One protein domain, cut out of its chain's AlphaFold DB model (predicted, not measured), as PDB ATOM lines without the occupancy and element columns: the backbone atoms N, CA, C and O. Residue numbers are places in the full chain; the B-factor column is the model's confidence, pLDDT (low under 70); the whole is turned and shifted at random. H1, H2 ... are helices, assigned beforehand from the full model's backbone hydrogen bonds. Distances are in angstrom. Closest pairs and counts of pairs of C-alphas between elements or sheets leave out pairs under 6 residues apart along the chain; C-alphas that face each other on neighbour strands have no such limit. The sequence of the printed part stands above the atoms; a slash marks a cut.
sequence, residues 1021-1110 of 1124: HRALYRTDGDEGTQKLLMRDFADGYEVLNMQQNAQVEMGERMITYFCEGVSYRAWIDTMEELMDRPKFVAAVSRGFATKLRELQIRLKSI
ATOM      1  N   HIS A1021      90.052  66.654  94.292       51.38
ATOM      2  CA  HIS A1021      89.204  67.269  93.256       51.38
ATOM      3  C   HIS A1021      87.920  68.003  93.697       51.38
ATOM      4  O   HIS A1021      86.795  67.564  93.440       51.38
ATOM      5  N   ARG A1022      88.099  69.269  94.102       54.38
ATOM      6  CA  ARG A1022      87.177  70.355  93.724       54.38
ATOM      7  C   ARG A1022      87.831  71.397  92.813       54.38
ATOM      8  O   ARG A1022      88.207  72.478  93.238       54.38
ATOM      9  N   ALA A1023      87.876  71.054  91.530       54.03
ATOM     10  CA  ALA A1023      87.676  72.009  90.437       54.03
ATOM     11  C   ALA A1023      87.179  71.237  89.203       54.03
ATOM     12  O   ALA A1023      86.014  71.354  88.836       54.03
ATOM     13  N   LEU A1024      88.007  70.353  88.631       55.59
ATOM     14  CA  LEU A1024      87.634  69.469  87.525       55.59
ATOM     15  C   LEU A1024      88.038  68.008  87.786       55.59
ATOM     16  O   LEU A1024      89.199  67.699  88.027       55.59
ATOM     17  N   TYR A1025      87.094  67.082  87.617       48.25
ATOM     18  CA  TYR A1025      87.403  65.698  87.212       48.25
ATOM     19  C   TYR A1025      86.407  65.223  86.144       48.25
ATOM     20  O   TYR A1025      85.822  64.143  86.213       48.25
ATOM     21  N   ARG A1026      86.163  66.095  85.158       46.75
ATOM     22  CA  ARG A1026      85.461  65.779  83.912       46.75
ATOM     23  C   ARG A1026      86.212  66.418  82.752       46.75
ATOM     24  O   ARG A1026      86.519  67.604  82.799       46.75
ATOM     25  N   THR A1027      86.461  65.632  81.716       46.56
ATOM     26  CA  THR A1027      86.756  66.129  80.371       46.56
ATOM     27  C   THR A1027      85.487  66.739  79.781       46.56
ATOM     28  O   THR A1027      84.480  66.038  79.691       46.56
ATOM     29  N   ASP A1028      85.552  68.015  79.401       45.62
ATOM     30  CA  ASP A1028      84.778  68.719  78.359       45.62
ATOM     31  C   ASP A1028      83.228  68.643  78.363       45.62
ATOM     32  O   ASP A1028      82.586  69.196  77.475       45.62
ATOM     33  N   GLY A1029      82.598  67.977  79.337       52.78
ATOM     34  CA  GLY A1029      81.176  67.600  79.283       52.78
ATOM     35  C   GLY A1029      80.202  68.394  80.162       52.78
ATOM     36  O   GLY A1029      79.026  68.046  80.192       52.78
ATOM     37  N   ASP A1030      80.669  69.390  80.921       63.50
ATOM     38  CA  ASP A1030      79.830  70.253  81.774       63.50
ATOM     39  C   ASP A1030      80.600  71.532  82.153       63.50
ATOM     40  O   ASP A1030      81.384  71.532  83.103       63.50
ATOM     41  N   GLU A1031      80.430  72.597  81.365       64.31
ATOM     42  CA  GLU A1031      81.092  73.898  81.557       64.31
ATOM     43  C   GLU A1031      80.439  74.718  82.686       64.31
ATOM     44  O   GLU A1031      81.129  75.295  83.527       64.31
ATOM     45  N   GLY A1032      79.102  74.727  82.755       66.62
ATOM     46  CA  GLY A1032      78.345  75.564  83.693       66.62
ATOM     47  C   GLY A1032      78.607  75.219  85.161       66.62
ATOM     48  O   GLY A1032      78.819  76.117  85.979       66.62
ATOM     49  N   THR A1033      78.683  73.926  85.493       67.12
ATOM     50  CA  THR A1033      79.034  73.478  86.852       67.12
ATOM     51  C   THR A1033      80.462  73.887  87.239       67.12
ATOM     52  O   THR A1033      80.724  74.151  88.412       67.12
ATOM     53  N   GLN A1034      81.387  73.986  86.276       68.25
ATOM     54  CA  GLN A1034      82.767  74.408  86.543       68.25
ATOM     55  C   GLN A1034      82.830  75.902  86.873       68.25
ATOM     56  O   GLN A1034      83.380  76.247  87.919       68.25
ATOM     57  N   LYS A1035      82.196  76.769  86.065       72.38
ATOM     58  CA  LYS A1035      82.149  78.221  86.336       72.38
ATOM     59  C   LYS A1035      81.553  78.523  87.714       72.38
ATOM     60  O   LYS A1035      82.115  79.306  88.478       72.38
ATOM     61  N   LEU A1036      80.462  77.838  88.076       72.75
ATOM     62  CA  LEU A1036      79.811  78.000  89.380       72.75
ATOM     63  C   LEU A1036      80.736  77.631  90.555       72.75
ATOM     64  O   LEU A1036      80.810  78.376  91.531       72.75
ATOM     65  N   LEU A1037      81.464  76.512  90.460       74.31
ATOM     66  CA  LEU A1037      82.400  76.068  91.501       74.31
ATOM     67  C   LEU A1037      83.657  76.946  91.588       74.31
ATOM     68  O   LEU A1037      84.167  77.165  92.684       74.31
ATOM     69  N   MET A1038      84.146  77.465  90.459       78.12
ATOM     70  CA  MET A1038      85.256  78.423  90.437       78.12
ATOM     71  C   MET A1038      84.875  79.729  91.144       78.12
ATOM     72  O   MET A1038      85.669  80.249  91.926       78.12
ATOM     73  N   ARG A1039      83.645  80.218  90.931       79.25
ATOM     74  CA  ARG A1039      83.132  81.414  91.608       79.25
ATOM     75  C   ARG A1039      82.945  81.203  93.113       79.25
ATOM     76  O   ARG A1039      83.363  82.059  93.878       79.25
ATOM     77  N   ASP A1040      82.408  80.057  93.545       80.06
ATOM     78  CA  ASP A1040      82.271  79.691  94.973       80.06
ATOM     79  C   ASP A1040      83.636  79.676  95.699       80.06
ATOM     80  O   ASP A1040      83.776  80.236  96.786       80.06
ATOM     81  N   PHE A1041      84.683  79.133  95.061       81.38
ATOM     82  CA  PHE A1041      86.057  79.202  95.581       81.38
ATOM     83  C   PHE A1041      86.610  80.634  95.630       81.38
ATOM     84  O   PHE A1041      87.236  81.006  96.624       81.38
ATOM     85  N   ALA A1042      86.382  81.438  94.588       84.94
ATOM     86  CA  ALA A1042      86.854  82.819  94.530       84.94
ATOM     87  C   ALA A1042      86.167  83.704  95.587       84.94
ATOM     88  O   ALA A1042      86.847  84.395  96.343       84.94
ATOM     89  N   ASP A1043      84.837  83.623  95.696       85.31
ATOM     90  CA  ASP A1043      84.023  84.374  96.659       85.31
ATOM     91  C   ASP A1043      84.340  83.983  98.115       85.31
ATOM     92  O   ASP A1043      84.306  84.837  99.001       85.31
ATOM     93  N   GLY A1044      84.683  82.713  98.371       84.56
ATOM     94  CA  GLY A1044      85.137  82.239  99.683       84.56
ATOM     95  C   GLY A1044      86.580  82.630 100.033       84.56
ATOM     96  O   GLY A1044      86.876  82.875 101.198       84.56
ATOM     97  N   TYR A1045      87.479  82.725  99.046       87.56
ATOM     98  CA  TYR A1045      88.873  83.137  99.265       87.56
ATOM     99  C   TYR A1045      89.015  84.655  99.444       87.56
ATOM    100  O   TYR A1045      89.822  85.124 100.246       87.56
ATOM    101  N   GLU A1046      88.227  85.444  98.709       88.56
ATOM    102  CA  GLU A1046      88.325  86.908  98.697       88.56
ATOM    103  C   GLU A1046      87.910  87.543 100.045       88.56
ATOM    104  O   GLU A1046      88.377  88.637 100.367       88.56
ATOM    105  N   VAL A1047      87.118  86.840 100.872       87.25
ATOM    106  CA  VAL A1047      86.721  87.260 102.237       87.25
ATOM    107  C   VAL A1047      87.693  86.851 103.359       87.25
ATOM    108  O   VAL A1047      87.504  87.280 104.500       87.25
ATOM    109  N   LEU A1048      88.735  86.057 103.069       85.00
ATOM    110  CA  LEU A1048      89.731  85.654 104.073       85.00
ATOM    111  C   LEU A1048      90.562  86.857 104.549       85.00
ATOM    112  O   LEU A1048      91.096  87.636 103.750       85.00
ATOM    113  N   ASN A1049      90.733  86.971 105.867       82.56
ATOM    114  CA  ASN A1049      91.615  87.955 106.477       82.56
ATOM    115  C   ASN A1049      93.065  87.450 106.486       82.56
ATOM    116  O   ASN A1049      93.521  86.815 107.436       82.56
ATOM    117  N   MET A1050      93.814  87.810 105.443       79.94
ATOM    118  CA  MET A1050      95.231  87.458 105.258       79.94
ATOM    119  C   MET A1050      96.199  88.071 106.298       79.94
ATOM    120  O   MET A1050      97.411  87.952 106.138       79.94
ATOM    121  N   GLN A1051      95.700  88.733 107.350       76.50
ATOM    122  CA  GLN A1051      96.490  89.156 108.514       76.50
ATOM    123  C   GLN A1051      96.472  88.124 109.662       76.50
ATOM    124  O   GLN A1051      97.317  88.198 110.551       76.50
ATOM    125  N   GLN A1052      95.546  87.152 109.657       77.44
ATOM    126  CA  GLN A1052      95.512  86.051 110.628       77.44
ATOM    127  C   GLN A1052      96.171  84.787 110.053       77.44
ATOM    128  O   GLN A1052      95.717  84.249 109.043       77.44
ATOM    129  N   ASN A1053      97.179  84.246 110.745       75.31
ATOM    130  CA  ASN A1053      97.943  83.068 110.299       75.31
ATOM    131  C   ASN A1053      97.064  81.850 109.943       75.31
ATOM    132  O   ASN A1053      97.305  81.203 108.928       75.31
ATOM    133  N   ALA A1054      96.016  81.565 110.728       71.31
ATOM    134  CA  ALA A1054      95.107  80.441 110.473       71.31
ATOM    135  C   ALA A1054      94.313  80.596 109.158       71.31
ATOM    136  O   ALA A1054      94.095  79.621 108.438       71.31
ATOM    137  N   GLN A1055      93.925  81.828 108.804       80.75
ATOM    138  CA  GLN A1055      93.235  82.113 107.541       80.75
ATOM    139  C   GLN A1055      94.203  82.115 106.345       80.75
ATOM    140  O   GLN A1055      93.812  81.731 105.243       80.75
ATOM    141  N   VAL A1056      95.478  82.470 106.560       82.12
ATOM    142  CA  VAL A1056      96.539  82.332 105.546       82.12
ATOM    143  C   VAL A1056      96.786  80.857 105.211       82.12
ATOM    144  O   VAL A1056      96.761  80.504 104.033       82.12
ATOM    145  N   GLU A1057      96.936  79.981 106.211       79.50
ATOM    146  CA  GLU A1057      97.116  78.534 105.992       79.50
ATOM    147  C   GLU A1057      95.912  77.915 105.256       79.50
ATOM    148  O   GLU A1057      96.079  77.164 104.291       79.50
ATOM    149  N   MET A1058      94.684  78.286 105.643       80.38
ATOM    150  CA  MET A1058      93.471  77.912 104.907       80.38
ATOM    151  C   MET A1058      93.530  78.367 103.440       80.38
ATOM    152  O   MET A1058      93.236  77.577 102.539       80.38
ATOM    153  N   GLY A1059      93.953  79.608 103.190       84.50
ATOM    154  CA  GLY A1059      94.114  80.153 101.845       84.50
ATOM    155  C   GLY A1059      95.125  79.377 100.993       84.50
ATOM    156  O   GLY A1059      94.834  79.054  99.840       84.50
ATOM    157  N   GLU A1060      96.290  79.027 101.541       84.06
ATOM    158  CA  GLU A1060      97.291  78.222 100.826       84.06
ATOM    159  C   GLU A1060      96.750  76.830 100.467       84.06
ATOM    160  O   GLU A1060      96.912  76.372  99.328       84.06
ATOM    161  N   ARG A1061      96.029  76.184 101.392       80.56
ATOM    162  CA  ARG A1061      95.378  74.884 101.154       80.56
ATOM    163  C   ARG A1061      94.306  74.982 100.059       80.56
ATOM    164  O   ARG A1061      94.331  74.173  99.130       80.56
ATOM    165  N   MET A1062      93.428  75.992 100.095       82.94
ATOM    166  CA  MET A1062      92.415  76.236  99.049       82.94
ATOM    167  C   MET A1062      93.041  76.394  97.653       82.94
ATOM    168  O   MET A1062      92.603  75.743  96.702       82.94
ATOM    169  N   ILE A1063      94.080  77.226  97.527       85.88
ATOM    170  CA  ILE A1063      94.747  77.495  96.242       85.88
ATOM    171  C   ILE A1063      95.487  76.259  95.723       85.88
ATOM    172  O   ILE A1063      95.472  76.002  94.518       85.88
ATOM    173  N   THR A1064      96.084  75.466  96.615       80.69
ATOM    174  CA  THR A1064      96.782  74.225  96.251       80.69
ATOM    175  C   THR A1064      95.808  73.215  95.647       80.69
ATOM    176  O   THR A1064      95.997  72.798  94.504       80.69
ATOM    177  N   TYR A1065      94.707  72.906  96.343       75.69
ATOM    178  CA  TYR A1065      93.682  71.987  95.834       75.69
ATOM    179  C   TYR A1065      93.023  72.481  94.535       75.69
ATOM    180  O   TYR A1065      92.744  71.672  93.646       75.69
ATOM    181  N   PHE A1066      92.829  73.796  94.376       79.44
ATOM    182  CA  PHE A1066      92.339  74.373  93.123       79.44
ATOM    183  C   PHE A1066      93.333  74.152  91.969       79.44
ATOM    184  O   PHE A1066      92.960  73.624  90.922       79.44
ATOM    185  N   CYS A1067      94.616  74.479  92.169       78.75
ATOM    186  CA  CYS A1067      95.667  74.335  91.152       78.75
ATOM    187  C   CYS A1067      96.014  72.871  90.836       78.75
ATOM    188  O   CYS A1067      96.508  72.570  89.744       78.75
ATOM    189  N   GLU A1068      95.776  71.940  91.760       74.56
ATOM    190  CA  GLU A1068      95.802  70.504  91.483       74.56
ATOM    191  C   GLU A1068      94.599  70.062  90.652       74.56
ATOM    192  O   GLU A1068      94.783  69.355  89.659       74.56
ATOM    193  N   GLY A1069      93.401  70.513  91.033       69.69
ATOM    194  CA  GLY A1069      92.138  70.032  90.491       69.69
ATOM    195  C   GLY A1069      91.690  70.631  89.157       69.69
ATOM    196  O   GLY A1069      90.836  70.031  88.516       69.69
ATOM    197  N   VAL A1070      92.172  71.805  88.747       73.25
ATOM    198  CA  VAL A1070      91.644  72.551  87.584       73.25
ATOM    199  C   VAL A1070      92.375  72.205  86.273       73.25
ATOM    200  O   VAL A1070      93.586  71.969  86.274       73.25
ATOM    201  N   SER A1071      91.677  72.205  85.126       69.50
ATOM    202  CA  SER A1071      92.349  72.146  83.816       69.50
ATOM    203  C   SER A1071      92.774  73.542  83.360       69.50
ATOM    204  O   SER A1071      92.049  74.522  83.516       69.50
ATOM    205  N   TYR A1072      93.959  73.628  82.754       72.31
ATOM    206  CA  TYR A1072      94.527  74.898  82.292       72.31
ATOM    207  C   TYR A1072      93.670  75.579  81.212       72.31
ATOM    208  O   TYR A1072      93.609  76.804  81.151       72.31
ATOM    209  N   ARG A1073      92.959  74.785  80.399       72.19
ATOM    210  CA  ARG A1073      92.016  75.287  79.396       72.19
ATOM    211  C   ARG A1073      90.786  75.922  80.046       72.19
ATOM    212  O   ARG A1073      90.526  77.087  79.791       72.19
ATOM    213  N   ALA A1074      90.101  75.204  80.940       73.00
ATOM    214  CA  ALA A1074      88.928  75.743  81.629       73.00
ATOM    215  C   ALA A1074      89.264  76.984  82.472       73.00
ATOM    216  O   ALA A1074      88.432  77.873  82.592       73.00
ATOM    217  N   TRP A1075      90.484  77.080  83.017       79.75
ATOM    218  CA  TRP A1075      90.965  78.308  83.657       79.75
ATOM    219  C   TRP A1075      91.081  79.482  82.670       79.75
ATOM    220  O   TRP A1075      90.564  80.556  82.955       79.75
ATOM    221  N   ILE A1076      91.706  79.296  81.500       77.00
ATOM    222  CA  ILE A1076      91.796  80.356  80.476       77.00
ATOM    223  C   ILE A1076      90.400  80.780  79.999       77.00
ATOM    224  O   ILE A1076      90.115  81.972  79.947       77.00
ATOM    225  N   ASP A1077      89.520  79.812  79.740       73.94
ATOM    226  CA  ASP A1077      88.161  80.025  79.226       73.94
ATOM    227  C   ASP A1077      87.189  80.636  80.283       73.94
ATOM    228  O   ASP A1077      86.004  80.833  80.004       73.94
ATOM    229  N   THR A1078      87.662  80.929  81.510       72.25
ATOM    230  CA  THR A1078      86.860  81.503  82.620       72.25
ATOM    231  C   THR A1078      87.529  82.631  83.413       72.25
ATOM    232  O   THR A1078      86.829  83.367  84.104       72.25
ATOM    233  N   MET A1079      88.852  82.813  83.327       78.69
ATOM    234  CA  MET A1079      89.606  83.787  84.135       78.69
ATOM    235  C   MET A1079      89.086  85.229  83.995       78.69
ATOM    236  O   MET A1079      89.110  85.974  84.972       78.69
ATOM    237  N   GLU A1080      88.585  85.616  82.818       78.31
ATOM    238  CA  GLU A1080      88.018  86.948  82.566       78.31
ATOM    239  C   GLU A1080      86.755  87.228  83.409       78.31
ATOM    240  O   GLU A1080      86.583  88.344  83.896       78.31
ATOM    241  N   GLU A1081      85.936  86.205  83.694       77.00
ATOM    242  CA  GLU A1081      84.740  86.298  84.557       77.00
ATOM    243  C   GLU A1081      85.075  86.413  86.062       77.00
ATOM    244  O   GLU A1081      84.173  86.609  86.876       77.00
ATOM    245  N   LEU A1082      86.352  86.279  86.448       81.44
ATOM    246  CA  LEU A1082      86.820  86.286  87.844       81.44
ATOM    247  C   LEU A1082      87.791  87.437  88.160       81.44
ATOM    248  O   LEU A1082      88.330  87.502  89.266       81.44
ATOM    249  N   MET A1083      88.023  88.355  87.214       80.75
ATOM    250  CA  MET A1083      88.960  89.482  87.363       80.75
ATOM    251  C   MET A1083      88.585  90.470  88.482       80.75
ATOM    252  O   MET A1083      89.433  91.241  88.931       80.75
ATOM    253  N   ASP A1084      87.342  90.427  88.962       80.12
ATOM    254  CA  ASP A1084      86.824  91.166  90.117       80.12
ATOM    255  C   ASP A1084      87.126  90.500  91.481       80.12
ATOM    256  O   ASP A1084      86.861  91.111  92.517       80.12
ATOM    257  N   ARG A1085      87.752  89.308  91.511       87.00
ATOM    258  CA  ARG A1085      88.349  88.676  92.715       87.00
ATOM    259  C   ARG A1085      89.892  88.704  92.652       87.00
ATOM    260  O   ARG A1085      90.534  87.666  92.429       87.00
ATOM    261  N   PRO A1086      90.534  89.881  92.795       84.44
ATOM    262  CA  PRO A1086      91.950  90.054  92.477       84.44
ATOM    263  C   PRO A1086      92.904  89.274  93.393       84.44
ATOM    264  O   PRO A1086      93.979  88.881  92.928       84.44
ATOM    265  N   LYS A1087      92.552  89.002  94.664       86.62
ATOM    266  CA  LYS A1087      93.422  88.204  95.552       86.62
ATOM    267  C   LYS A1087      93.496  86.761  95.057       86.62
ATOM    268  O   LYS A1087      94.588  86.193  94.981       86.62
ATOM    269  N   PHE A1088      92.345  86.190  94.693       88.31
ATOM    270  CA  PHE A1088      92.231  84.809  94.224       88.31
ATOM    271  C   PHE A1088      92.984  84.592  92.905       88.31
ATOM    272  O   PHE A1088      93.860  83.728  92.827       88.31
ATOM    273  N   VAL A1089      92.728  85.431  91.894       86.25
ATOM    274  CA  VAL A1089      93.375  85.336  90.570       86.25
ATOM    275  C   VAL A1089      94.903  85.445  90.678       86.25
ATOM    276  O   VAL A1089      95.636  84.665  90.056       86.25
ATOM    277  N   ALA A1090      95.408  86.355  91.518       85.06
ATOM    278  CA  ALA A1090      96.842  86.509  91.751       85.06
ATOM    279  C   ALA A1090      97.474  85.288  92.450       85.06
ATOM    280  O   ALA A1090      98.632  84.961  92.180       85.06
ATOM    281  N   ALA A1091      96.741  84.603  93.334       86.44
ATOM    282  CA  ALA A1091      97.221  83.413  94.032       86.44
ATOM    283  C   ALA A1091      97.242  82.164  93.129       86.44
ATOM    284  O   ALA A1091      98.277  81.498  93.045       86.44
ATOM    285  N   VAL A1092      96.163  81.903  92.380       87.12
ATOM    286  CA  VAL A1092      96.084  80.797  91.402       87.12
ATOM    287  C   VAL A1092      97.199  80.903  90.352       87.12
ATOM    288  O   VAL A1092      97.889  79.924  90.057       87.12
ATOM    289  N   SER A1093      97.455  82.117  89.853       84.38
ATOM    290  CA  SER A1093      98.514  82.383  88.868       84.38
ATOM    291  C   SER A1093      99.914  81.982  89.364       84.38
ATOM    292  O   SER A1093     100.724  81.472  88.586       84.38
ATOM    293  N   ARG A1094     100.201  82.151  90.665       85.25
ATOM    294  CA  ARG A1094     101.466  81.702  91.280       85.25
ATOM    295  C   ARG A1094     101.533  80.176  91.407       85.25
ATOM    296  O   ARG A1094     102.586  79.599  91.140       85.25
ATOM    297  N   GLY A1095     100.421  79.519  91.747       84.00
ATOM    298  CA  GLY A1095     100.344  78.060  91.881       84.00
ATOM    299  C   GLY A1095     100.715  77.310  90.595       84.00
ATOM    300  O   GLY A1095     101.551  76.401  90.617       84.00
ATOM    301  N   PHE A1096     100.178  77.734  89.444       83.69
ATOM    302  CA  PHE A1096     100.525  77.127  88.150       83.69
ATOM    303  C   PHE A1096     102.010  77.276  87.781       83.69
ATOM    304  O   PHE A1096     102.608  76.335  87.253       83.69
ATOM    305  N   ALA A1097     102.620  78.432  88.070       81.44
ATOM    306  CA  ALA A1097     104.027  78.688  87.759       81.44
ATOM    307  C   ALA A1097     104.969  77.726  88.513       81.44
ATOM    308  O   ALA A1097     105.923  77.203  87.926       81.44
ATOM    309  N   THR A1098     104.666  77.428  89.780       80.75
ATOM    310  CA  THR A1098     105.386  76.422  90.580       80.75
ATOM    311  C   THR A1098     105.239  75.021  89.980       80.75
ATOM    312  O   THR A1098     106.245  74.368  89.694       80.75
ATOM    313  N   LYS A1099     104.006  74.594  89.676       76.19
ATOM    314  CA  LYS A1099     103.698  73.264  89.111       76.19
ATOM    315  C   LYS A1099     104.431  72.999  87.783       76.19
ATOM    316  O   LYS A1099     104.923  71.897  87.537       76.19
ATOM    317  N   LEU A1100     104.569  74.021  86.931       77.31
ATOM    318  CA  LEU A1100     105.310  73.930  85.667       77.31
ATOM    319  C   LEU A1100     106.820  73.695  85.879       77.31
ATOM    320  O   LEU A1100     107.435  72.908  85.152       77.31
ATOM    321  N   ARG A1101     107.421  74.340  86.888       77.44
ATOM    322  CA  ARG A1101     108.848  74.209  87.235       77.44
ATOM    323  C   ARG A1101     109.200  72.785  87.679       77.44
ATOM    324  O   ARG A1101     110.241  72.258  87.286       77.44
ATOM    325  N   GLU A1102     108.327  72.142  88.446       78.69
ATOM    326  CA  GLU A1102     108.517  70.770  88.937       78.69
ATOM    327  C   GLU A1102     108.479  69.729  87.811       78.69
ATOM    328  O   GLU A1102     109.338  68.843  87.740       78.69
ATOM    329  N   LEU A1103     107.537  69.866  86.871       73.44
ATOM    330  CA  LEU A1103     107.435  68.981  85.705       73.44
ATOM    331  C   LEU A1103     108.702  69.030  84.834       73.44
ATOM    332  O   LEU A1103     109.183  67.986  84.384       73.44
ATOM    333  N   GLN A1104     109.303  70.213  84.658       73.88
ATOM    334  CA  GLN A1104     110.578  70.361  83.944       73.88
ATOM    335  C   GLN A1104     111.749  69.652  84.649       73.88
ATOM    336  O   GLN A1104     112.636  69.119  83.980       73.88
ATOM    337  N   ILE A1105     111.761  69.615  85.987       78.00
ATOM    338  CA  ILE A1105     112.768  68.878  86.770       78.00
ATOM    339  C   ILE A1105     112.559  67.364  86.606       78.00
ATOM    340  O   ILE A1105     113.514  66.632  86.339       78.00
ATOM    341  N   ARG A1106     111.307  66.892  86.682       72.94
ATOM    342  CA  ARG A1106     110.952  65.468  86.551       72.94
ATOM    343  C   ARG A1106     111.286  64.896  85.167       72.94
ATOM    344  O   ARG A1106     111.836  63.803  85.075       72.94
ATOM    345  N   LEU A1107     111.045  65.647  84.092       71.25
ATOM    346  CA  LEU A1107     111.410  65.229  82.729       71.25
ATOM    347  C   LEU A1107     112.932  65.113  82.521       71.25
ATOM    348  O   LEU A1107     113.388  64.254  81.765       71.25
ATOM    349  N   LYS A1108     113.737  65.926  83.222       69.38
ATOM    350  CA  LYS A1108     115.208  65.842  83.182       69.38
ATOM    351  C   LYS A1108     115.770  64.618  83.920       69.38
ATOM    352  O   LYS A1108     116.860  64.171  83.568       69.38
ATOM    353  N   SER A1109     115.062  64.058  84.907       63.09
ATOM    354  CA  SER A1109     115.529  62.861  85.628       63.09
ATOM    355  C   SER A1109     115.191  61.550  84.909       63.09
ATOM    356  O   SER A1109     116.008  60.631  84.928       63.09
ATOM    357  N   ILE A1110     114.052  61.476  84.207       58.75
ATOM    358  CA  ILE A1110     113.654  60.292  83.419       58.75
ATOM    359  C   ILE A1110     114.650  60.042  82.276       58.75
ATOM    360  O   ILE A1110     115.224  58.956  82.199       58.75
TER     361      ILE A1110
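This is residues 1021 to 1110 of the 1124 residues of a protein of Fusarium longipes (UniProt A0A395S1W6). One long helix, H5, has its first part packed on a loose helical hairpin of H1 and H2: it meets the last residues of H1 near a corner, crosses the later part of H2, and then sticks out as an arm with residues 1100 to 1110. Two short helices, H3 and H4, follow the hairpin and are near H1, on the way from the end of H2 to the beginning of H5. The printed part has 90 residues with five named helices in the order H1, H2, H3, H4, H5 and no named strand, and its class is all helix. It is compact, with a radius of gyration of the C-alphas of 14.0 A, and its C-alphas span 42 by 35 by 21 A.

H5, residues 1086 to 1110, touches H2, residues 1053 to 1069, at a steep tilt of 57 degrees, the same way; their closest C-alphas, those of Ile 1063 and Val 1092, are 6.0 A apart. H2 touches H5 with residues 1063 to 1067 alone, and H5 touches H2 with residues 1088 to 1096 alone. H5 also touches H1, residues 1032 to 1046, with residues 1086 to 1088 alone, closest at the C-alphas of Ala 1042 and Phe 1088, 5.7 A apart. The two are only just about perpendicular, at 71 degrees. H1 and H2 form a helical hairpin at a shallow tilt of 20 degrees, opposite ways. They only just touch, with 3 pairs of C-alphas within 8 A, the closest being Tyr 1045 and Gly 1059 at 6.6 A. The helix packing is mostly crossed, but only just: 1 of these 3 touching pairs is at a shallow tilt. H4, residues 1079 to 1082, is close to H1 but not clearly touching it, with the closest C-alphas, Arg 1039 and Leu 1082, 7.2 A apart. H3, residues 1072 to 1076, is close to H1 but not clearly touching it, with the closest C-alphas, Gln 1034 and Ala 1074, 8.0 A apart. H3 and H5 are apart. In H1, H2 and H3 every O i to N i+4 pair is within hydrogen-bond range, in H5 19 of 21 are, and H4 is too short for such a pair.

H5 measures 37.9 A from C-alpha 1086 at (91.950, 90.054, 92.477) to C-alpha 1110 at (113.654, 60.292, 83.419). H2 measures 24.4 A, and H1, which begins at C-alpha 1032 at (78.345, 75.564, 83.693), measures 21.3 A. H3 has five residues and H4 four.

The C-alphas farthest apart, those of Val 1047 and Ile 1110, are 42.5 A apart. The printed part has no cut and no long link between its helices. The mean pLDDT of the printed part is 75.4, with residues 1021 to 1034, 1069, 1071 and 1108 to 1110 under 70.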